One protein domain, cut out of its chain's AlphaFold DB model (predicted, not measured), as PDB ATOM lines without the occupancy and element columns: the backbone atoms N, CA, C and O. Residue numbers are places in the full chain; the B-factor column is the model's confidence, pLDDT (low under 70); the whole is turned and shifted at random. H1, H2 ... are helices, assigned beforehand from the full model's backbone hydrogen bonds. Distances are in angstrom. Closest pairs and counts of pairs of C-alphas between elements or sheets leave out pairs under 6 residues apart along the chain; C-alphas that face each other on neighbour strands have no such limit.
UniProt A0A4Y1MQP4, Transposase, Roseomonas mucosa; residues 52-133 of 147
ATOM      1  N   THR A  52     -20.380 -10.638  41.264       79.19
ATOM      2  CA  THR A  52     -20.865  -9.264  41.095       79.19
ATOM      3  C   THR A  52     -22.372  -9.127  40.854       79.19
ATOM      4  O   THR A  52     -22.931  -8.080  41.165       79.19
ATOM      5  N   ARG A  53     -23.075 -10.153  40.342       77.94
ATOM      6  CA  ARG A  53     -24.535 -10.066  40.112       77.94
ATOM      7  C   ARG A  53     -25.395 -10.346  41.352       77.94
ATOM      8  O   ARG A  53     -26.600 -10.077  41.313       77.94
ATOM      9  N   GLY A  54     -24.813 -10.858  42.436       85.12
ATOM     10  CA  GLY A  54     -25.539 -11.135  43.676       85.12
ATOM     11  C   GLY A  54     -24.755 -10.744  44.918       85.12
ATOM     12  O   GLY A  54     -24.806  -9.584  45.316       85.12
ATOM     13  N   PHE A  55     -24.077 -11.700  45.553       85.88
ATOM     14  CA  PHE A  55     -23.451 -11.493  46.870       85.88
ATOM     15  C   PHE A  55     -22.122 -10.728  46.848       85.88
ATOM     16  O   PHE A  55     -21.629 -10.356  47.909       85.88
ATOM     17  N   ASN A  56     -21.555 -10.481  45.665       88.62
ATOM     18  CA  ASN A  56     -20.322  -9.721  45.467       88.62
ATOM     19  C   ASN A  56     -19.141 -10.227  46.318       88.62
ATOM     20  O   ASN A  56     -18.389  -9.445  46.897       88.62
ATOM     21  N   MET A  57     -18.972 -11.554  46.406       86.00
ATOM     22  CA  MET A  57     -17.950 -12.174  47.264       86.00
ATOM     23  C   MET A  57     -16.517 -11.706  46.962       86.00
ATOM     24  O   MET A  57     -15.680 -11.671  47.865       86.00
ATOM     25  N   GLU A  58     -16.240 -11.339  45.709       84.88
ATOM     26  CA  GLU A  58     -14.918 -10.915  45.233       84.88
ATOM     27  C   GLU A  58     -14.471  -9.570  45.841       84.88
ATOM     28  O   GLU A  58     -13.273  -9.332  45.968       84.88
ATOM     29  N   ASP A  59     -15.406  -8.733  46.306       86.88
ATOM     30  CA  ASP A  59     -15.118  -7.409  46.884       86.88
ATOM     31  C   ASP A  59     -15.010  -7.420  48.424       86.88
ATOM     32  O   ASP A  59     -14.793  -6.400  49.072       86.88
ATOM     33  N   THR A  60     -15.125  -8.590  49.060       83.88
ATOM     34  CA  THR A  60     -15.068  -8.701  50.533       83.88
ATOM     35  C   THR A  60     -13.675  -8.430  51.119       83.88
ATOM     36  O   THR A  60     -13.546  -8.255  52.332       83.88
ATOM     37  N   ARG A  61     -12.622  -8.408  50.280       85.94
ATOM     38  CA  ARG A  61     -11.199  -8.212  50.643       85.94
ATOM     39  C   ARG A  61     -10.703  -9.112  51.790       85.94
ATOM     40  O   ARG A  61      -9.714  -8.797  52.454       85.94
ATOM     41  N   ILE A  62     -11.367 -10.242  52.046       85.38
ATOM     42  CA  ILE A  62     -10.971 -11.177  53.104       85.38
ATOM     43  C   ILE A  62      -9.714 -11.927  52.666       85.38
ATOM     44  O   ILE A  62      -9.743 -12.723  51.736       85.38
ATOM     45  N   THR A  63      -8.615 -11.720  53.389       83.94
ATOM     46  CA  THR A  63      -7.316 -12.352  53.100       83.94
ATOM     47  C   THR A  63      -7.027 -13.591  53.949       83.94
ATOM     48  O   THR A  63      -6.122 -14.355  53.635       83.94
ATOM     49  N   ARG A  64      -7.781 -13.815  55.037       89.25
ATOM     50  CA  ARG A  64      -7.570 -14.944  55.962       89.25
ATOM     51  C   ARG A  64      -8.359 -16.188  55.517       89.25
ATOM     52  O   ARG A  64      -9.588 -16.159  55.622       89.25
ATOM     53  N   PRO A  65      -7.703 -17.309  55.149       82.88
ATOM     54  CA  PRO A  65      -8.387 -18.511  54.651       82.88
ATOM     55  C   PRO A  65      -9.410 -19.106  55.629       82.88
ATOM     56  O   PRO A  65     -10.494 -19.514  55.220       82.88
ATOM     57  N   ALA A  66      -9.123 -19.078  56.934       84.50
ATOM     58  CA  ALA A  66     -10.050 -19.566  57.960       84.50
ATOM     59  C   ALA A  66     -11.398 -18.814  57.957       84.50
ATOM     60  O   ALA A  66     -12.446 -19.404  58.209       84.50
ATOM     61  N   LYS A  67     -11.391 -17.515  57.624       86.00
ATOM     62  CA  LYS A  67     -12.613 -16.701  57.517       86.00
ATOM     63  C   LYS A  67     -13.341 -16.929  56.192       86.00
ATOM     64  O   LYS A  67     -14.562 -16.795  56.144       86.00
ATOM     65  N   LEU A  68     -12.613 -17.307  55.140       87.44
ATOM     66  CA  LEU A  68     -13.186 -17.596  53.828       87.44
ATOM     67  C   LEU A  68     -14.120 -18.810  53.879       87.44
ATOM     68  O   LEU A  68     -15.214 -18.742  53.330       87.44
ATOM     69  N   HIS A  69     -13.740 -19.880  54.587       87.38
ATOM     70  CA  HIS A  69     -14.606 -21.055  54.746       87.38
ATOM     71  C   HIS A  69     -15.956 -20.685  55.384       87.38
ATOM     72  O   HIS A  69     -17.012 -21.079  54.889       87.38
ATOM     73  N   LEU A  70     -15.932 -19.873  56.446       89.62
ATOM     74  CA  LEU A  70     -17.152 -19.404  57.100       89.62
ATOM     75  C   LEU A  70     -17.990 -18.509  56.176       89.62
ATOM     76  O   LEU A  70     -19.205 -18.680  56.104       89.62
ATOM     77  N   LEU A  71     -17.357 -17.591  55.436       89.81
ATOM     78  CA  LEU A  71     -18.053 -16.752  54.458       89.81
ATOM     79  C   LEU A  71     -18.749 -17.605  53.390       89.81
ATOM     80  O   LEU A  71     -19.926 -17.394  53.115       89.81
ATOM     81  N   VAL A  72     -18.047 -18.582  52.812       89.44
ATOM     82  CA  VAL A  72     -18.609 -19.492  51.803       89.44
ATOM     83  C   VAL A  72     -19.796 -20.265  52.376       89.44
ATOM     84  O   VAL A  72     -20.830 -20.366  51.712       89.44
ATOM     85  N   ALA A  73     -19.699 -20.756  53.615       90.56
ATOM     86  CA  ALA A  73     -20.805 -21.434  54.286       90.56
ATOM     87  C   ALA A  73     -22.027 -20.510  54.455       90.56
ATOM     88  O   ALA A  73     -23.142 -20.887  54.092       90.56
ATOM     89  N   MET A  74     -21.819 -19.274  54.923       90.50
ATOM     90  CA  MET A  74     -22.891 -18.282  55.077       90.50
ATOM     91  C   MET A  74     -23.532 -17.900  53.738       90.50
ATOM     92  O   MET A  74     -24.756 -17.851  53.636       90.50
ATOM     93  N   VAL A  75     -22.734 -17.683  52.691       90.81
ATOM     94  CA  VAL A  75     -23.248 -17.372  51.348       90.81
ATOM     95  C   VAL A  75     -24.030 -18.553  50.779       90.81
ATOM     96  O   VAL A  75     -25.083 -18.354  50.180       90.81
ATOM     97  N   THR A  76     -23.576 -19.784  51.008       90.75
ATOM     98  CA  THR A  76     -24.302 -20.989  50.579       90.75
ATOM     99  C   THR A  76     -25.677 -21.078  51.245       90.75
ATOM    100  O   THR A  76     -26.670 -21.362  50.573       90.75
ATOM    101  N   LEU A  77     -25.764 -20.770  52.543       90.25
ATOM    102  CA  LEU A  77     -27.042 -20.695  53.260       90.25
ATOM    103  C   LEU A  77     -27.936 -19.575  52.711       90.25
ATOM    104  O   LEU A  77     -29.120 -19.802  52.459       90.25
ATOM    105  N   ALA A  78     -27.374 -18.390  52.466       90.88
ATOM    106  CA  ALA A  78     -28.109 -17.257  51.910       90.88
ATOM    107  C   ALA A  78     -28.632 -17.537  50.488       90.88
ATOM    108  O   ALA A  78     -29.772 -17.197  50.171       90.88
ATOM    109  N   LEU A  79     -27.841 -18.207  49.645       89.69
ATOM    110  CA  LEU A  79     -28.253 -18.692  48.325       89.69
ATOM    111  C   LEU A  79     -29.432 -19.659  48.429       89.69
ATOM    112  O   LEU A  79     -30.442 -19.473  47.750       89.69
ATOM    113  N   ALA A  80     -29.315 -20.683  49.280       89.00
ATOM    114  CA  ALA A  80     -30.371 -21.669  49.479       89.00
ATOM    115  C   ALA A  80     -31.674 -21.000  49.944       89.00
ATOM    116  O   ALA A  80     -32.749 -21.294  49.413       89.00
ATOM    117  N   TRP A  81     -31.569 -20.040  50.866       89.88
ATOM    118  CA  TRP A  81     -32.712 -19.277  51.352       89.88
ATOM    119  C   TRP A  81     -33.351 -18.429  50.254       89.88
ATOM    120  O   TRP A  81     -34.559 -18.528  50.040       89.88
ATOM    121  N   ALA A  82     -32.560 -17.674  49.487       91.00
ATOM    122  CA  ALA A  82     -33.061 -16.890  48.361       91.00
ATOM    123  C   ALA A  82     -33.791 -17.780  47.337       91.00
ATOM    124  O   ALA A  82     -34.913 -17.480  46.928       91.00
ATOM    125  N   HIS A  83     -33.222 -18.931  46.972       87.44
ATOM    126  CA  HIS A  83     -33.885 -19.884  46.076       87.44
ATOM    127  C   HIS A  83     -35.214 -20.413  46.636       87.44
ATOM    128  O   HIS A  83     -36.187 -20.570  45.886       87.44
ATOM    129  N   ALA A  84     -35.283 -20.668  47.940       86.56
ATOM    130  CA  ALA A  84     -36.514 -21.077  48.601       86.56
ATOM    131  C   ALA A  84     -37.561 -19.948  48.638       86.56
ATOM    132  O   ALA A  84     -38.733 -20.217  48.376       86.56
ATOM    133  N   CYS A  85     -37.155 -18.688  48.852       88.50
ATOM    134  CA  CYS A  85     -38.041 -17.517  48.772       88.50
ATOM    135  C   CYS A  85     -38.719 -17.423  47.404       88.50
ATOM    136  O   CYS A  85     -39.944 -17.314  47.318       88.50
ATOM    137  N   ALA A  86     -37.933 -17.528  46.328       87.38
ATOM    138  CA  ALA A  86     -38.469 -17.543  44.969       87.38
ATOM    139  C   ALA A  86     -39.445 -18.708  44.758       87.38
ATOM    140  O   ALA A  86     -40.518 -18.518  44.192       87.38
ATOM    141  N   SER A  87     -39.100 -19.894  45.264       85.25
ATOM    142  CA  SER A  87     -39.926 -21.098  45.111       85.25
ATOM    143  C   SER A  87     -41.255 -21.004  45.856       85.25
ATOM    144  O   SER A  87     -42.278 -21.408  45.313       85.25
ATOM    145  N   ARG A  88     -41.277 -20.414  47.057       82.44
ATOM    146  CA  ARG A  88     -42.517 -20.171  47.806       82.44
ATOM    147  C   ARG A  88     -43.381 -19.098  47.148       82.44
ATOM    148  O   ARG A  88     -44.587 -19.277  47.045       82.44
ATOM    149  N   SER A  89     -42.775 -17.994  46.711       81.31
ATOM    150  CA  SER A  89     -43.516 -16.854  46.158       81.31
ATOM    151  C   SER A  89     -44.058 -17.115  44.752       81.31
ATOM    152  O   SER A  89     -45.178 -16.717  44.444       81.31
ATOM    153  N   LYS A  90     -43.282 -17.783  43.891       79.94
ATOM    154  CA  LYS A  90     -43.685 -18.080  42.508       79.94
ATOM    155  C   LYS A  90     -44.306 -19.468  42.346       79.94
ATOM    156  O   LYS A  90     -45.014 -19.706  41.367       79.94
ATOM    157  N   GLY A  91     -44.100 -20.393  43.283       71.94
ATOM    158  CA  GLY A  91     -44.623 -21.755  43.176       71.94
ATOM    159  C   GLY A  91     -44.146 -22.441  41.891       71.94
ATOM    160  O   GLY A  91     -42.952 -22.482  41.599       71.94
ATOM    161  N   ARG A  92     -45.091 -22.962  41.095       61.31
ATOM    162  CA  ARG A  92     -44.825 -23.555  39.766       61.31
ATOM    163  C   ARG A  92     -44.854 -22.544  38.614       61.31
ATOM    164  O   ARG A  92     -44.607 -22.935  37.474       61.31
ATOM    165  N   THR A  93     -45.168 -21.275  38.877       64.81
ATOM    166  CA  THR A  93     -45.233 -20.264  37.813       64.81
ATOM    167  C   THR A  93     -43.833 -19.879  37.347       64.81
ATOM    168  O   THR A  93     -42.893 -19.758  38.137       64.81
ATOM    169  N   ASN A  94     -43.672 -19.726  36.033       69.88
ATOM    170  CA  ASN A  94     -42.398 -19.322  35.457       69.88
ATOM    171  C   ASN A  94     -42.189 -17.816  35.666       69.88
ATOM    172  O   ASN A  94     -43.133 -17.030  35.608       69.88
ATOM    173  N   ILE A  95     -40.941 -17.405  35.878       76.25
ATOM    174  CA  ILE A  95     -40.580 -15.985  35.840       76.25
ATOM    175  C   ILE A  95     -40.803 -15.484  34.415       76.25
ATOM    176  O   ILE A  95     -40.440 -16.178  33.463       76.25
ATOM    177  N   GLU A  96     -41.369 -14.284  34.288       74.75
ATOM    178  CA  GLU A  96     -41.608 -13.647  32.997       74.75
ATOM    179  C   GLU A  96     -40.363 -13.672  32.110       74.75
ATOM    180  O   GLU A  96     -39.255 -13.302  32.517       74.75
ATOM    181  N   THR A  97     -40.569 -14.107  30.877       77.12
ATOM    182  CA  THR A  97     -39.569 -14.101  29.816       77.12
ATOM    183  C   THR A  97     -39.625 -12.784  29.057       77.12
ATOM    184  O   THR A  97     -40.701 -12.291  28.732       77.12
ATOM    185  N   ALA A  98     -38.463 -12.208  28.780       77.38
ATOM    186  CA  ALA A  98     -38.339 -11.061  27.894       77.38
ATOM    187  C   ALA A  98     -38.482 -11.483  26.419       77.38
ATOM    188  O   ALA A  98     -38.447 -12.674  26.103       77.38
ATOM    189  N   GLY A  99     -38.577 -10.503  25.512       72.00
ATOM    190  CA  GLY A  99     -38.740 -10.736  24.067       72.00
ATOM    191  C   GLY A  99     -37.633 -11.585  23.424       72.00
ATOM    192  O   GLY A  99     -37.874 -12.247  22.426       72.00
ATOM    193  N   HIS A 100     -36.450 -11.652  24.038       72.44
ATOM    194  CA  HIS A 100     -35.335 -12.508  23.614       72.44
ATOM    195  C   HIS A 100     -35.402 -13.950  24.171       72.44
ATOM    196  O   HIS A 100     -34.396 -14.653  24.190       72.44
ATOM    197  N   GLY A 101     -36.536 -14.386  24.729       69.44
ATOM    198  CA  GLY A 101     -36.768 -15.774  25.162       69.44
ATOM    199  C   GLY A 101     -36.122 -16.197  26.492       69.44
ATOM    200  O   GLY A 101     -36.355 -17.311  26.960       69.44
ATOM    201  N   TYR A 102     -35.360 -15.320  27.153       72.31
ATOM    202  CA  TYR A 102     -34.785 -15.583  28.482       72.31
ATOM    203  C   TYR A 102     -35.598 -14.892  29.581       72.31
ATOM    204  O   TYR A 102     -36.252 -13.877  29.344       72.31
ATOM    205  N   ARG A 103     -35.553 -15.430  30.805       77.94
ATOM    206  CA  ARG A 103     -36.211 -14.821  31.976       77.94
ATOM    207  C   ARG A 103     -35.663 -13.416  32.234       77.94
ATOM    208  O   ARG A 103     -34.449 -13.233  32.211       77.94
ATOM    209  N   ARG A 104     -36.541 -12.461  32.560       78.50
ATOM    210  CA  ARG A 104     -36.157 -11.086  32.936       78.50
ATOM    211  C   ARG A 104     -35.277 -11.035  34.187       78.50
ATOM    212  O   ARG A 104     -34.400 -10.188  34.292       78.50
ATOM    213  N   LYS A 105     -35.520 -11.935  35.143       83.00
ATOM    214  CA  LYS A 105     -34.717 -12.099  36.361       83.00
ATOM    215  C   LYS A 105     -34.355 -13.569  36.557       83.00
ATOM    216  O   LYS A 105     -35.132 -14.460  36.205       83.00
ATOM    217  N   SER A 106     -33.176 -13.828  37.126       84.88
ATOM    218  CA  SER A 106     -32.823 -15.178  37.574       84.88
ATOM    219  C   SER A 106     -33.714 -15.593  38.748       84.88
ATOM    220  O   SER A 106     -34.258 -14.752  39.467       84.88
ATOM    221  N   TRP A 107     -33.859 -16.905  38.952       85.44
ATOM    222  CA  TRP A 107     -34.617 -17.444  40.085       85.44
ATOM    223  C   TRP A 107     -34.042 -16.970  41.420       85.44
ATOM    224  O   TRP A 107     -34.785 -16.520  42.289       85.44
ATOM    225  N   PHE A 108     -32.711 -16.984  41.523       89.44
ATOM    226  CA  PHE A 108     -31.984 -16.396  42.635       89.44
ATOM    227  C   PHE A 108     -32.361 -14.928  42.840       89.44
ATOM    228  O   PHE A 108     -32.771 -14.564  43.936       89.44
ATOM    229  N   ARG A 109     -32.289 -14.086  41.796       89.25
ATOM    230  CA  ARG A 109     -32.506 -12.643  41.946       89.25
ATOM    231  C   ARG A 109     -33.916 -12.307  42.418       89.25
ATOM    232  O   ARG A 109     -34.072 -11.465  43.294       89.25
ATOM    233  N   THR A 110     -34.929 -12.979  41.873       89.88
ATOM    234  CA  THR A 110     -36.312 -12.829  42.344       89.88
ATOM    235  C   THR A 110     -36.424 -13.169  43.827       89.88
ATOM    236  O   THR A 110     -37.024 -12.414  44.585       89.88
ATOM    237  N   GLY A 111     -35.823 -14.278  44.248       90.44
ATOM    238  CA  GLY A 111     -35.854 -14.716  45.637       90.44
ATOM    239  C   GLY A 111     -35.057 -13.826  46.584       90.44
ATOM    240  O   GLY A 111     -35.511 -13.551  47.688       90.44
ATOM    241  N   PHE A 112     -33.907 -13.329  46.138       91.75
ATOM    242  CA  PHE A 112     -33.052 -12.425  46.894       91.75
ATOM    243  C   PHE A 112     -33.708 -11.056  47.108       91.75
ATOM    244  O   PHE A 112     -33.681 -10.541  48.223       91.75
ATOM    245  N   ASP A 113     -34.355 -10.496  46.078       90.94
ATOM    246  CA  ASP A 113     -35.117  -9.248  46.204       90.94
ATOM    247  C   ASP A 113     -36.263  -9.409  47.233       90.94
ATOM    248  O   ASP A 113     -36.461  -8.534  48.079       90.94
ATOM    249  N   ILE A 114     -36.972 -10.550  47.214       90.69
ATOM    250  CA  ILE A 114     -38.028 -10.881  48.192       90.69
ATOM    251  C   ILE A 114     -37.448 -11.015  49.601       90.69
ATOM    252  O   ILE A 114     -37.969 -10.416  50.537       90.69
ATOM    253  N   LEU A 115     -36.361 -11.777  49.752       91.12
ATOM    254  CA  LEU A 115     -35.711 -11.997  51.041       91.12
ATOM    255  C   LEU A 115     -35.256 -10.671  51.658       91.12
ATOM    256  O   LEU A 115     -35.522 -10.411  52.828       91.12
ATOM    257  N   ARG A 116     -34.627  -9.804  50.857       91.38
ATOM    258  CA  ARG A 116     -34.203  -8.472  51.294       91.38
ATOM    259  C   ARG A 116     -35.389  -7.621  51.736       91.38
ATOM    260  O   ARG A 116     -35.284  -6.928  52.743       91.38
ATOM    261  N   HIS A 117     -36.499  -7.665  50.999       91.25
ATOM    262  CA  HIS A 117     -37.709  -6.952  51.389       91.25
ATOM    263  C   HIS A 117     -38.242  -7.467  52.731       91.25
ATOM    264  O   HIS A 117     -38.406  -6.672  53.648       91.25
ATOM    265  N   TRP A 118     -38.414  -8.782  52.890       90.69
ATOM    266  CA  TRP A 118     -38.931  -9.374  54.128       90.69
ATOM    267  C   TRP A 118     -38.050  -9.097  55.341       90.69
ATOM    268  O   TRP A 118     -38.578  -8.757  56.390       90.69
ATOM    269  N   ILE A 119     -36.725  -9.168  55.213       89.38
ATOM    270  CA  ILE A 119     -35.825  -8.842  56.330       89.38
ATOM    271  C   ILE A 119     -36.041  -7.400  56.818       89.38
ATOM    272  O   ILE A 119     -35.968  -7.148  58.017       89.38
ATOM    273  N   LEU A 120     -36.319  -6.464  55.907       90.31
ATOM    274  CA  LEU A 120     -36.467  -5.045  56.236       90.31
ATOM    275  C   LEU A 120     -37.885  -4.657  56.669       90.31
ATOM    276  O   LEU A 120     -38.032  -3.749  57.480       90.31
ATOM    277  N   THR A 121     -38.921  -5.294  56.121       92.19
ATOM    278  CA  THR A 121     -40.320  -4.872  56.323       92.19
ATOM    279  C   THR A 121     -41.160  -5.870  57.113       92.19
ATOM    280  O   THR A 121     -42.119  -5.468  57.766       92.19
ATOM    281  N   GLN A 122     -40.845  -7.166  57.042       88.38
ATOM    282  CA  GLN A 122     -41.676  -8.263  57.554       88.38
ATOM    283  C   GLN A 122     -40.810  -9.446  58.032       88.38
ATOM    284  O   GLN A 122     -40.846 -10.529  57.433       88.38
ATOM    285  N   PRO A 123     -40.019  -9.279  59.107       86.88
ATOM    286  CA  PRO A 123     -39.056 -10.294  59.539       86.88
ATOM    287  C   PRO A 123     -39.717 -11.635  59.901       86.88
ATOM    288  O   PRO A 123     -39.117 -12.686  59.675       86.88
ATOM    289  N   GLY A 124     -40.974 -11.619  60.361       86.94
ATOM    290  CA  GLY A 124     -41.757 -12.833  60.616       86.94
ATOM    291  C   GLY A 124     -41.924 -13.713  59.372       86.94
ATOM    292  O   GLY A 124     -41.698 -14.915  59.440       86.94
ATOM    293  N   ALA A 125     -42.178 -13.122  58.199       83.75
ATOM    294  CA  ALA A 125     -42.320 -13.878  56.951       83.75
ATOM    295  C   ALA A 125     -41.007 -14.558  56.523       83.75
ATOM    296  O   ALA A 125     -41.014 -15.676  55.996       83.75
ATOM    297  N   ALA A 126     -39.867 -13.901  56.767       84.75
ATOM    298  CA  ALA A 126     -38.554 -14.492  56.538       84.75
ATOM    299  C   ALA A 126     -38.315 -15.676  57.489       84.75
ATOM    300  O   ALA A 126     -37.922 -16.756  57.037       84.75
ATOM    301  N   GLN A 127     -38.603 -15.494  58.781       85.75
ATOM    302  CA  GLN A 127     -38.448 -16.529  59.800       85.75
ATOM    303  C   GLN A 127     -39.351 -17.741  59.538       85.75
ATOM    304  O   GLN A 127     -38.867 -18.869  59.579       85.75
ATOM    305  N   ASP A 128     -40.620 -17.533  59.194       86.81
ATOM    306  CA  ASP A 128     -41.568 -18.615  58.905       86.81
ATOM    307  C   ASP A 128     -41.112 -19.474  57.726       86.81
ATOM    308  O   ASP A 128     -41.151 -20.707  57.776       86.81
ATOM    309  N   LEU A 129     -40.631 -18.834  56.655       84.25
ATOM    310  CA  LEU A 129     -40.060 -19.558  55.526       84.25
ATOM    311  C   LEU A 129     -38.809 -20.334  55.947       84.25
ATOM    312  O   LEU A 129     -38.662 -21.487  55.544       84.25
ATOM    313  N   TRP A 130     -37.917 -19.717  56.725       83.62
ATOM    314  CA  TRP A 130     -36.722 -20.392  57.225       83.62
ATOM    315  C   TRP A 130     -37.106 -21.657  57.994       83.62
ATOM    316  O   TRP A 130     -36.666 -22.748  57.638       83.62
ATOM    317  N   GLN A 131     -38.019 -21.542  58.957       85.00
ATOM    318  CA  GLN A 131     -38.520 -22.685  59.720       85.00
ATOM    319  C   GLN A 131     -39.141 -23.755  58.816       85.00
ATOM    320  O   GLN A 131     -38.878 -24.942  58.993       85.00
ATOM    321  N   HIS A 132     -39.896 -23.358  57.791       81.69
ATOM    322  CA  HIS A 132     -40.496 -24.301  56.848       81.69
ATOM    323  C   HIS A 132     -39.459 -25.069  56.010       81.69
ATOM    324  O   HIS A 132     -39.619 -26.272  55.801       81.69
ATOM    325  N   ILE A 133     -38.387 -24.408  55.552       78.12
ATOM    326  CA  ILE A 133     -37.292 -25.052  54.804       78.12
ATOM    327  C   ILE A 133     -36.657 -26.161  55.652       78.12
ATOM    328  O   ILE A 133     -36.483 -27.283  55.173       78.12
TER     329      ILE A 133
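AT A GLANCE: This is residues 52 to 133 of the 147 residues of the protein "Transposase" of Roseomonas mucosa (UniProt A0A4Y1MQP4). One long helix, H1, is crossed on its second half by a V of two shorter helices, H2 and H3, with H1 lying in the mouth of the V. Residues 52 to 64 fold back beside the first half of H1, and a long loop, residues 91 to 106, reaches out between H1 and H2. The printed part has 82 residues with three named helices in the order H1, H2, H3 and no named strand; the class is all helix. The whole is loose, with a radius of gyration of the C-alphas of 14.8 A and spans of 43 by 35 by 20 A.

HOW THE PARTS SIT: H1, residues 65 to 90, touches H2, residues 107 to 121, with its residues 79 to 89 alone; the closest C-alphas are those of Ala 86 and Gly 111, 3.9 A apart. Their lines are about perpendicular, at 87 degrees. H1 touches H3, residues 123 to 133, with its residues 81 to 85 alone; the closest C-alphas, of Trp 81 and Trp 130, are 7.2 A apart, and the lines are about perpendicular at 86 degrees. H2 and H3 form a helical hairpin and run opposite ways at a steep tilt of 45 degrees. H2 touches H3 with residues 115 to 119 alone; the closest C-alphas are those of Trp 118 and Ala 126, 5.7 A apart. The helix packing is mostly crossed, with 0 of 3 touching pairs at a shallow tilt. Every O i to N i+4 pair is within hydrogen-bond range in H2 and H3, and 21 of 22 are in H1.

IN THESE COORDINATES: H1 measures 37.3 A from C-alpha 65 at (-8.387, -18.511, 54.651) to C-alpha 90 at (-43.685, -18.080, 42.508). H2 measures 21.3 A. H3 measures 15.6 A and ends with C-alpha 133 at (-37.292, -25.052, 54.804).

THE WHOLE: The two C-alphas farthest apart, of Ala 66 and Gly 99, are 45.3 A apart. The printed part has no cut. The link from H1 to H2 is long, with 16 residues, and that from H2 to H3 is tight. The mean pLDDT of the printed part is 84.6; residues 92 to 94 and residue 101 are under 70.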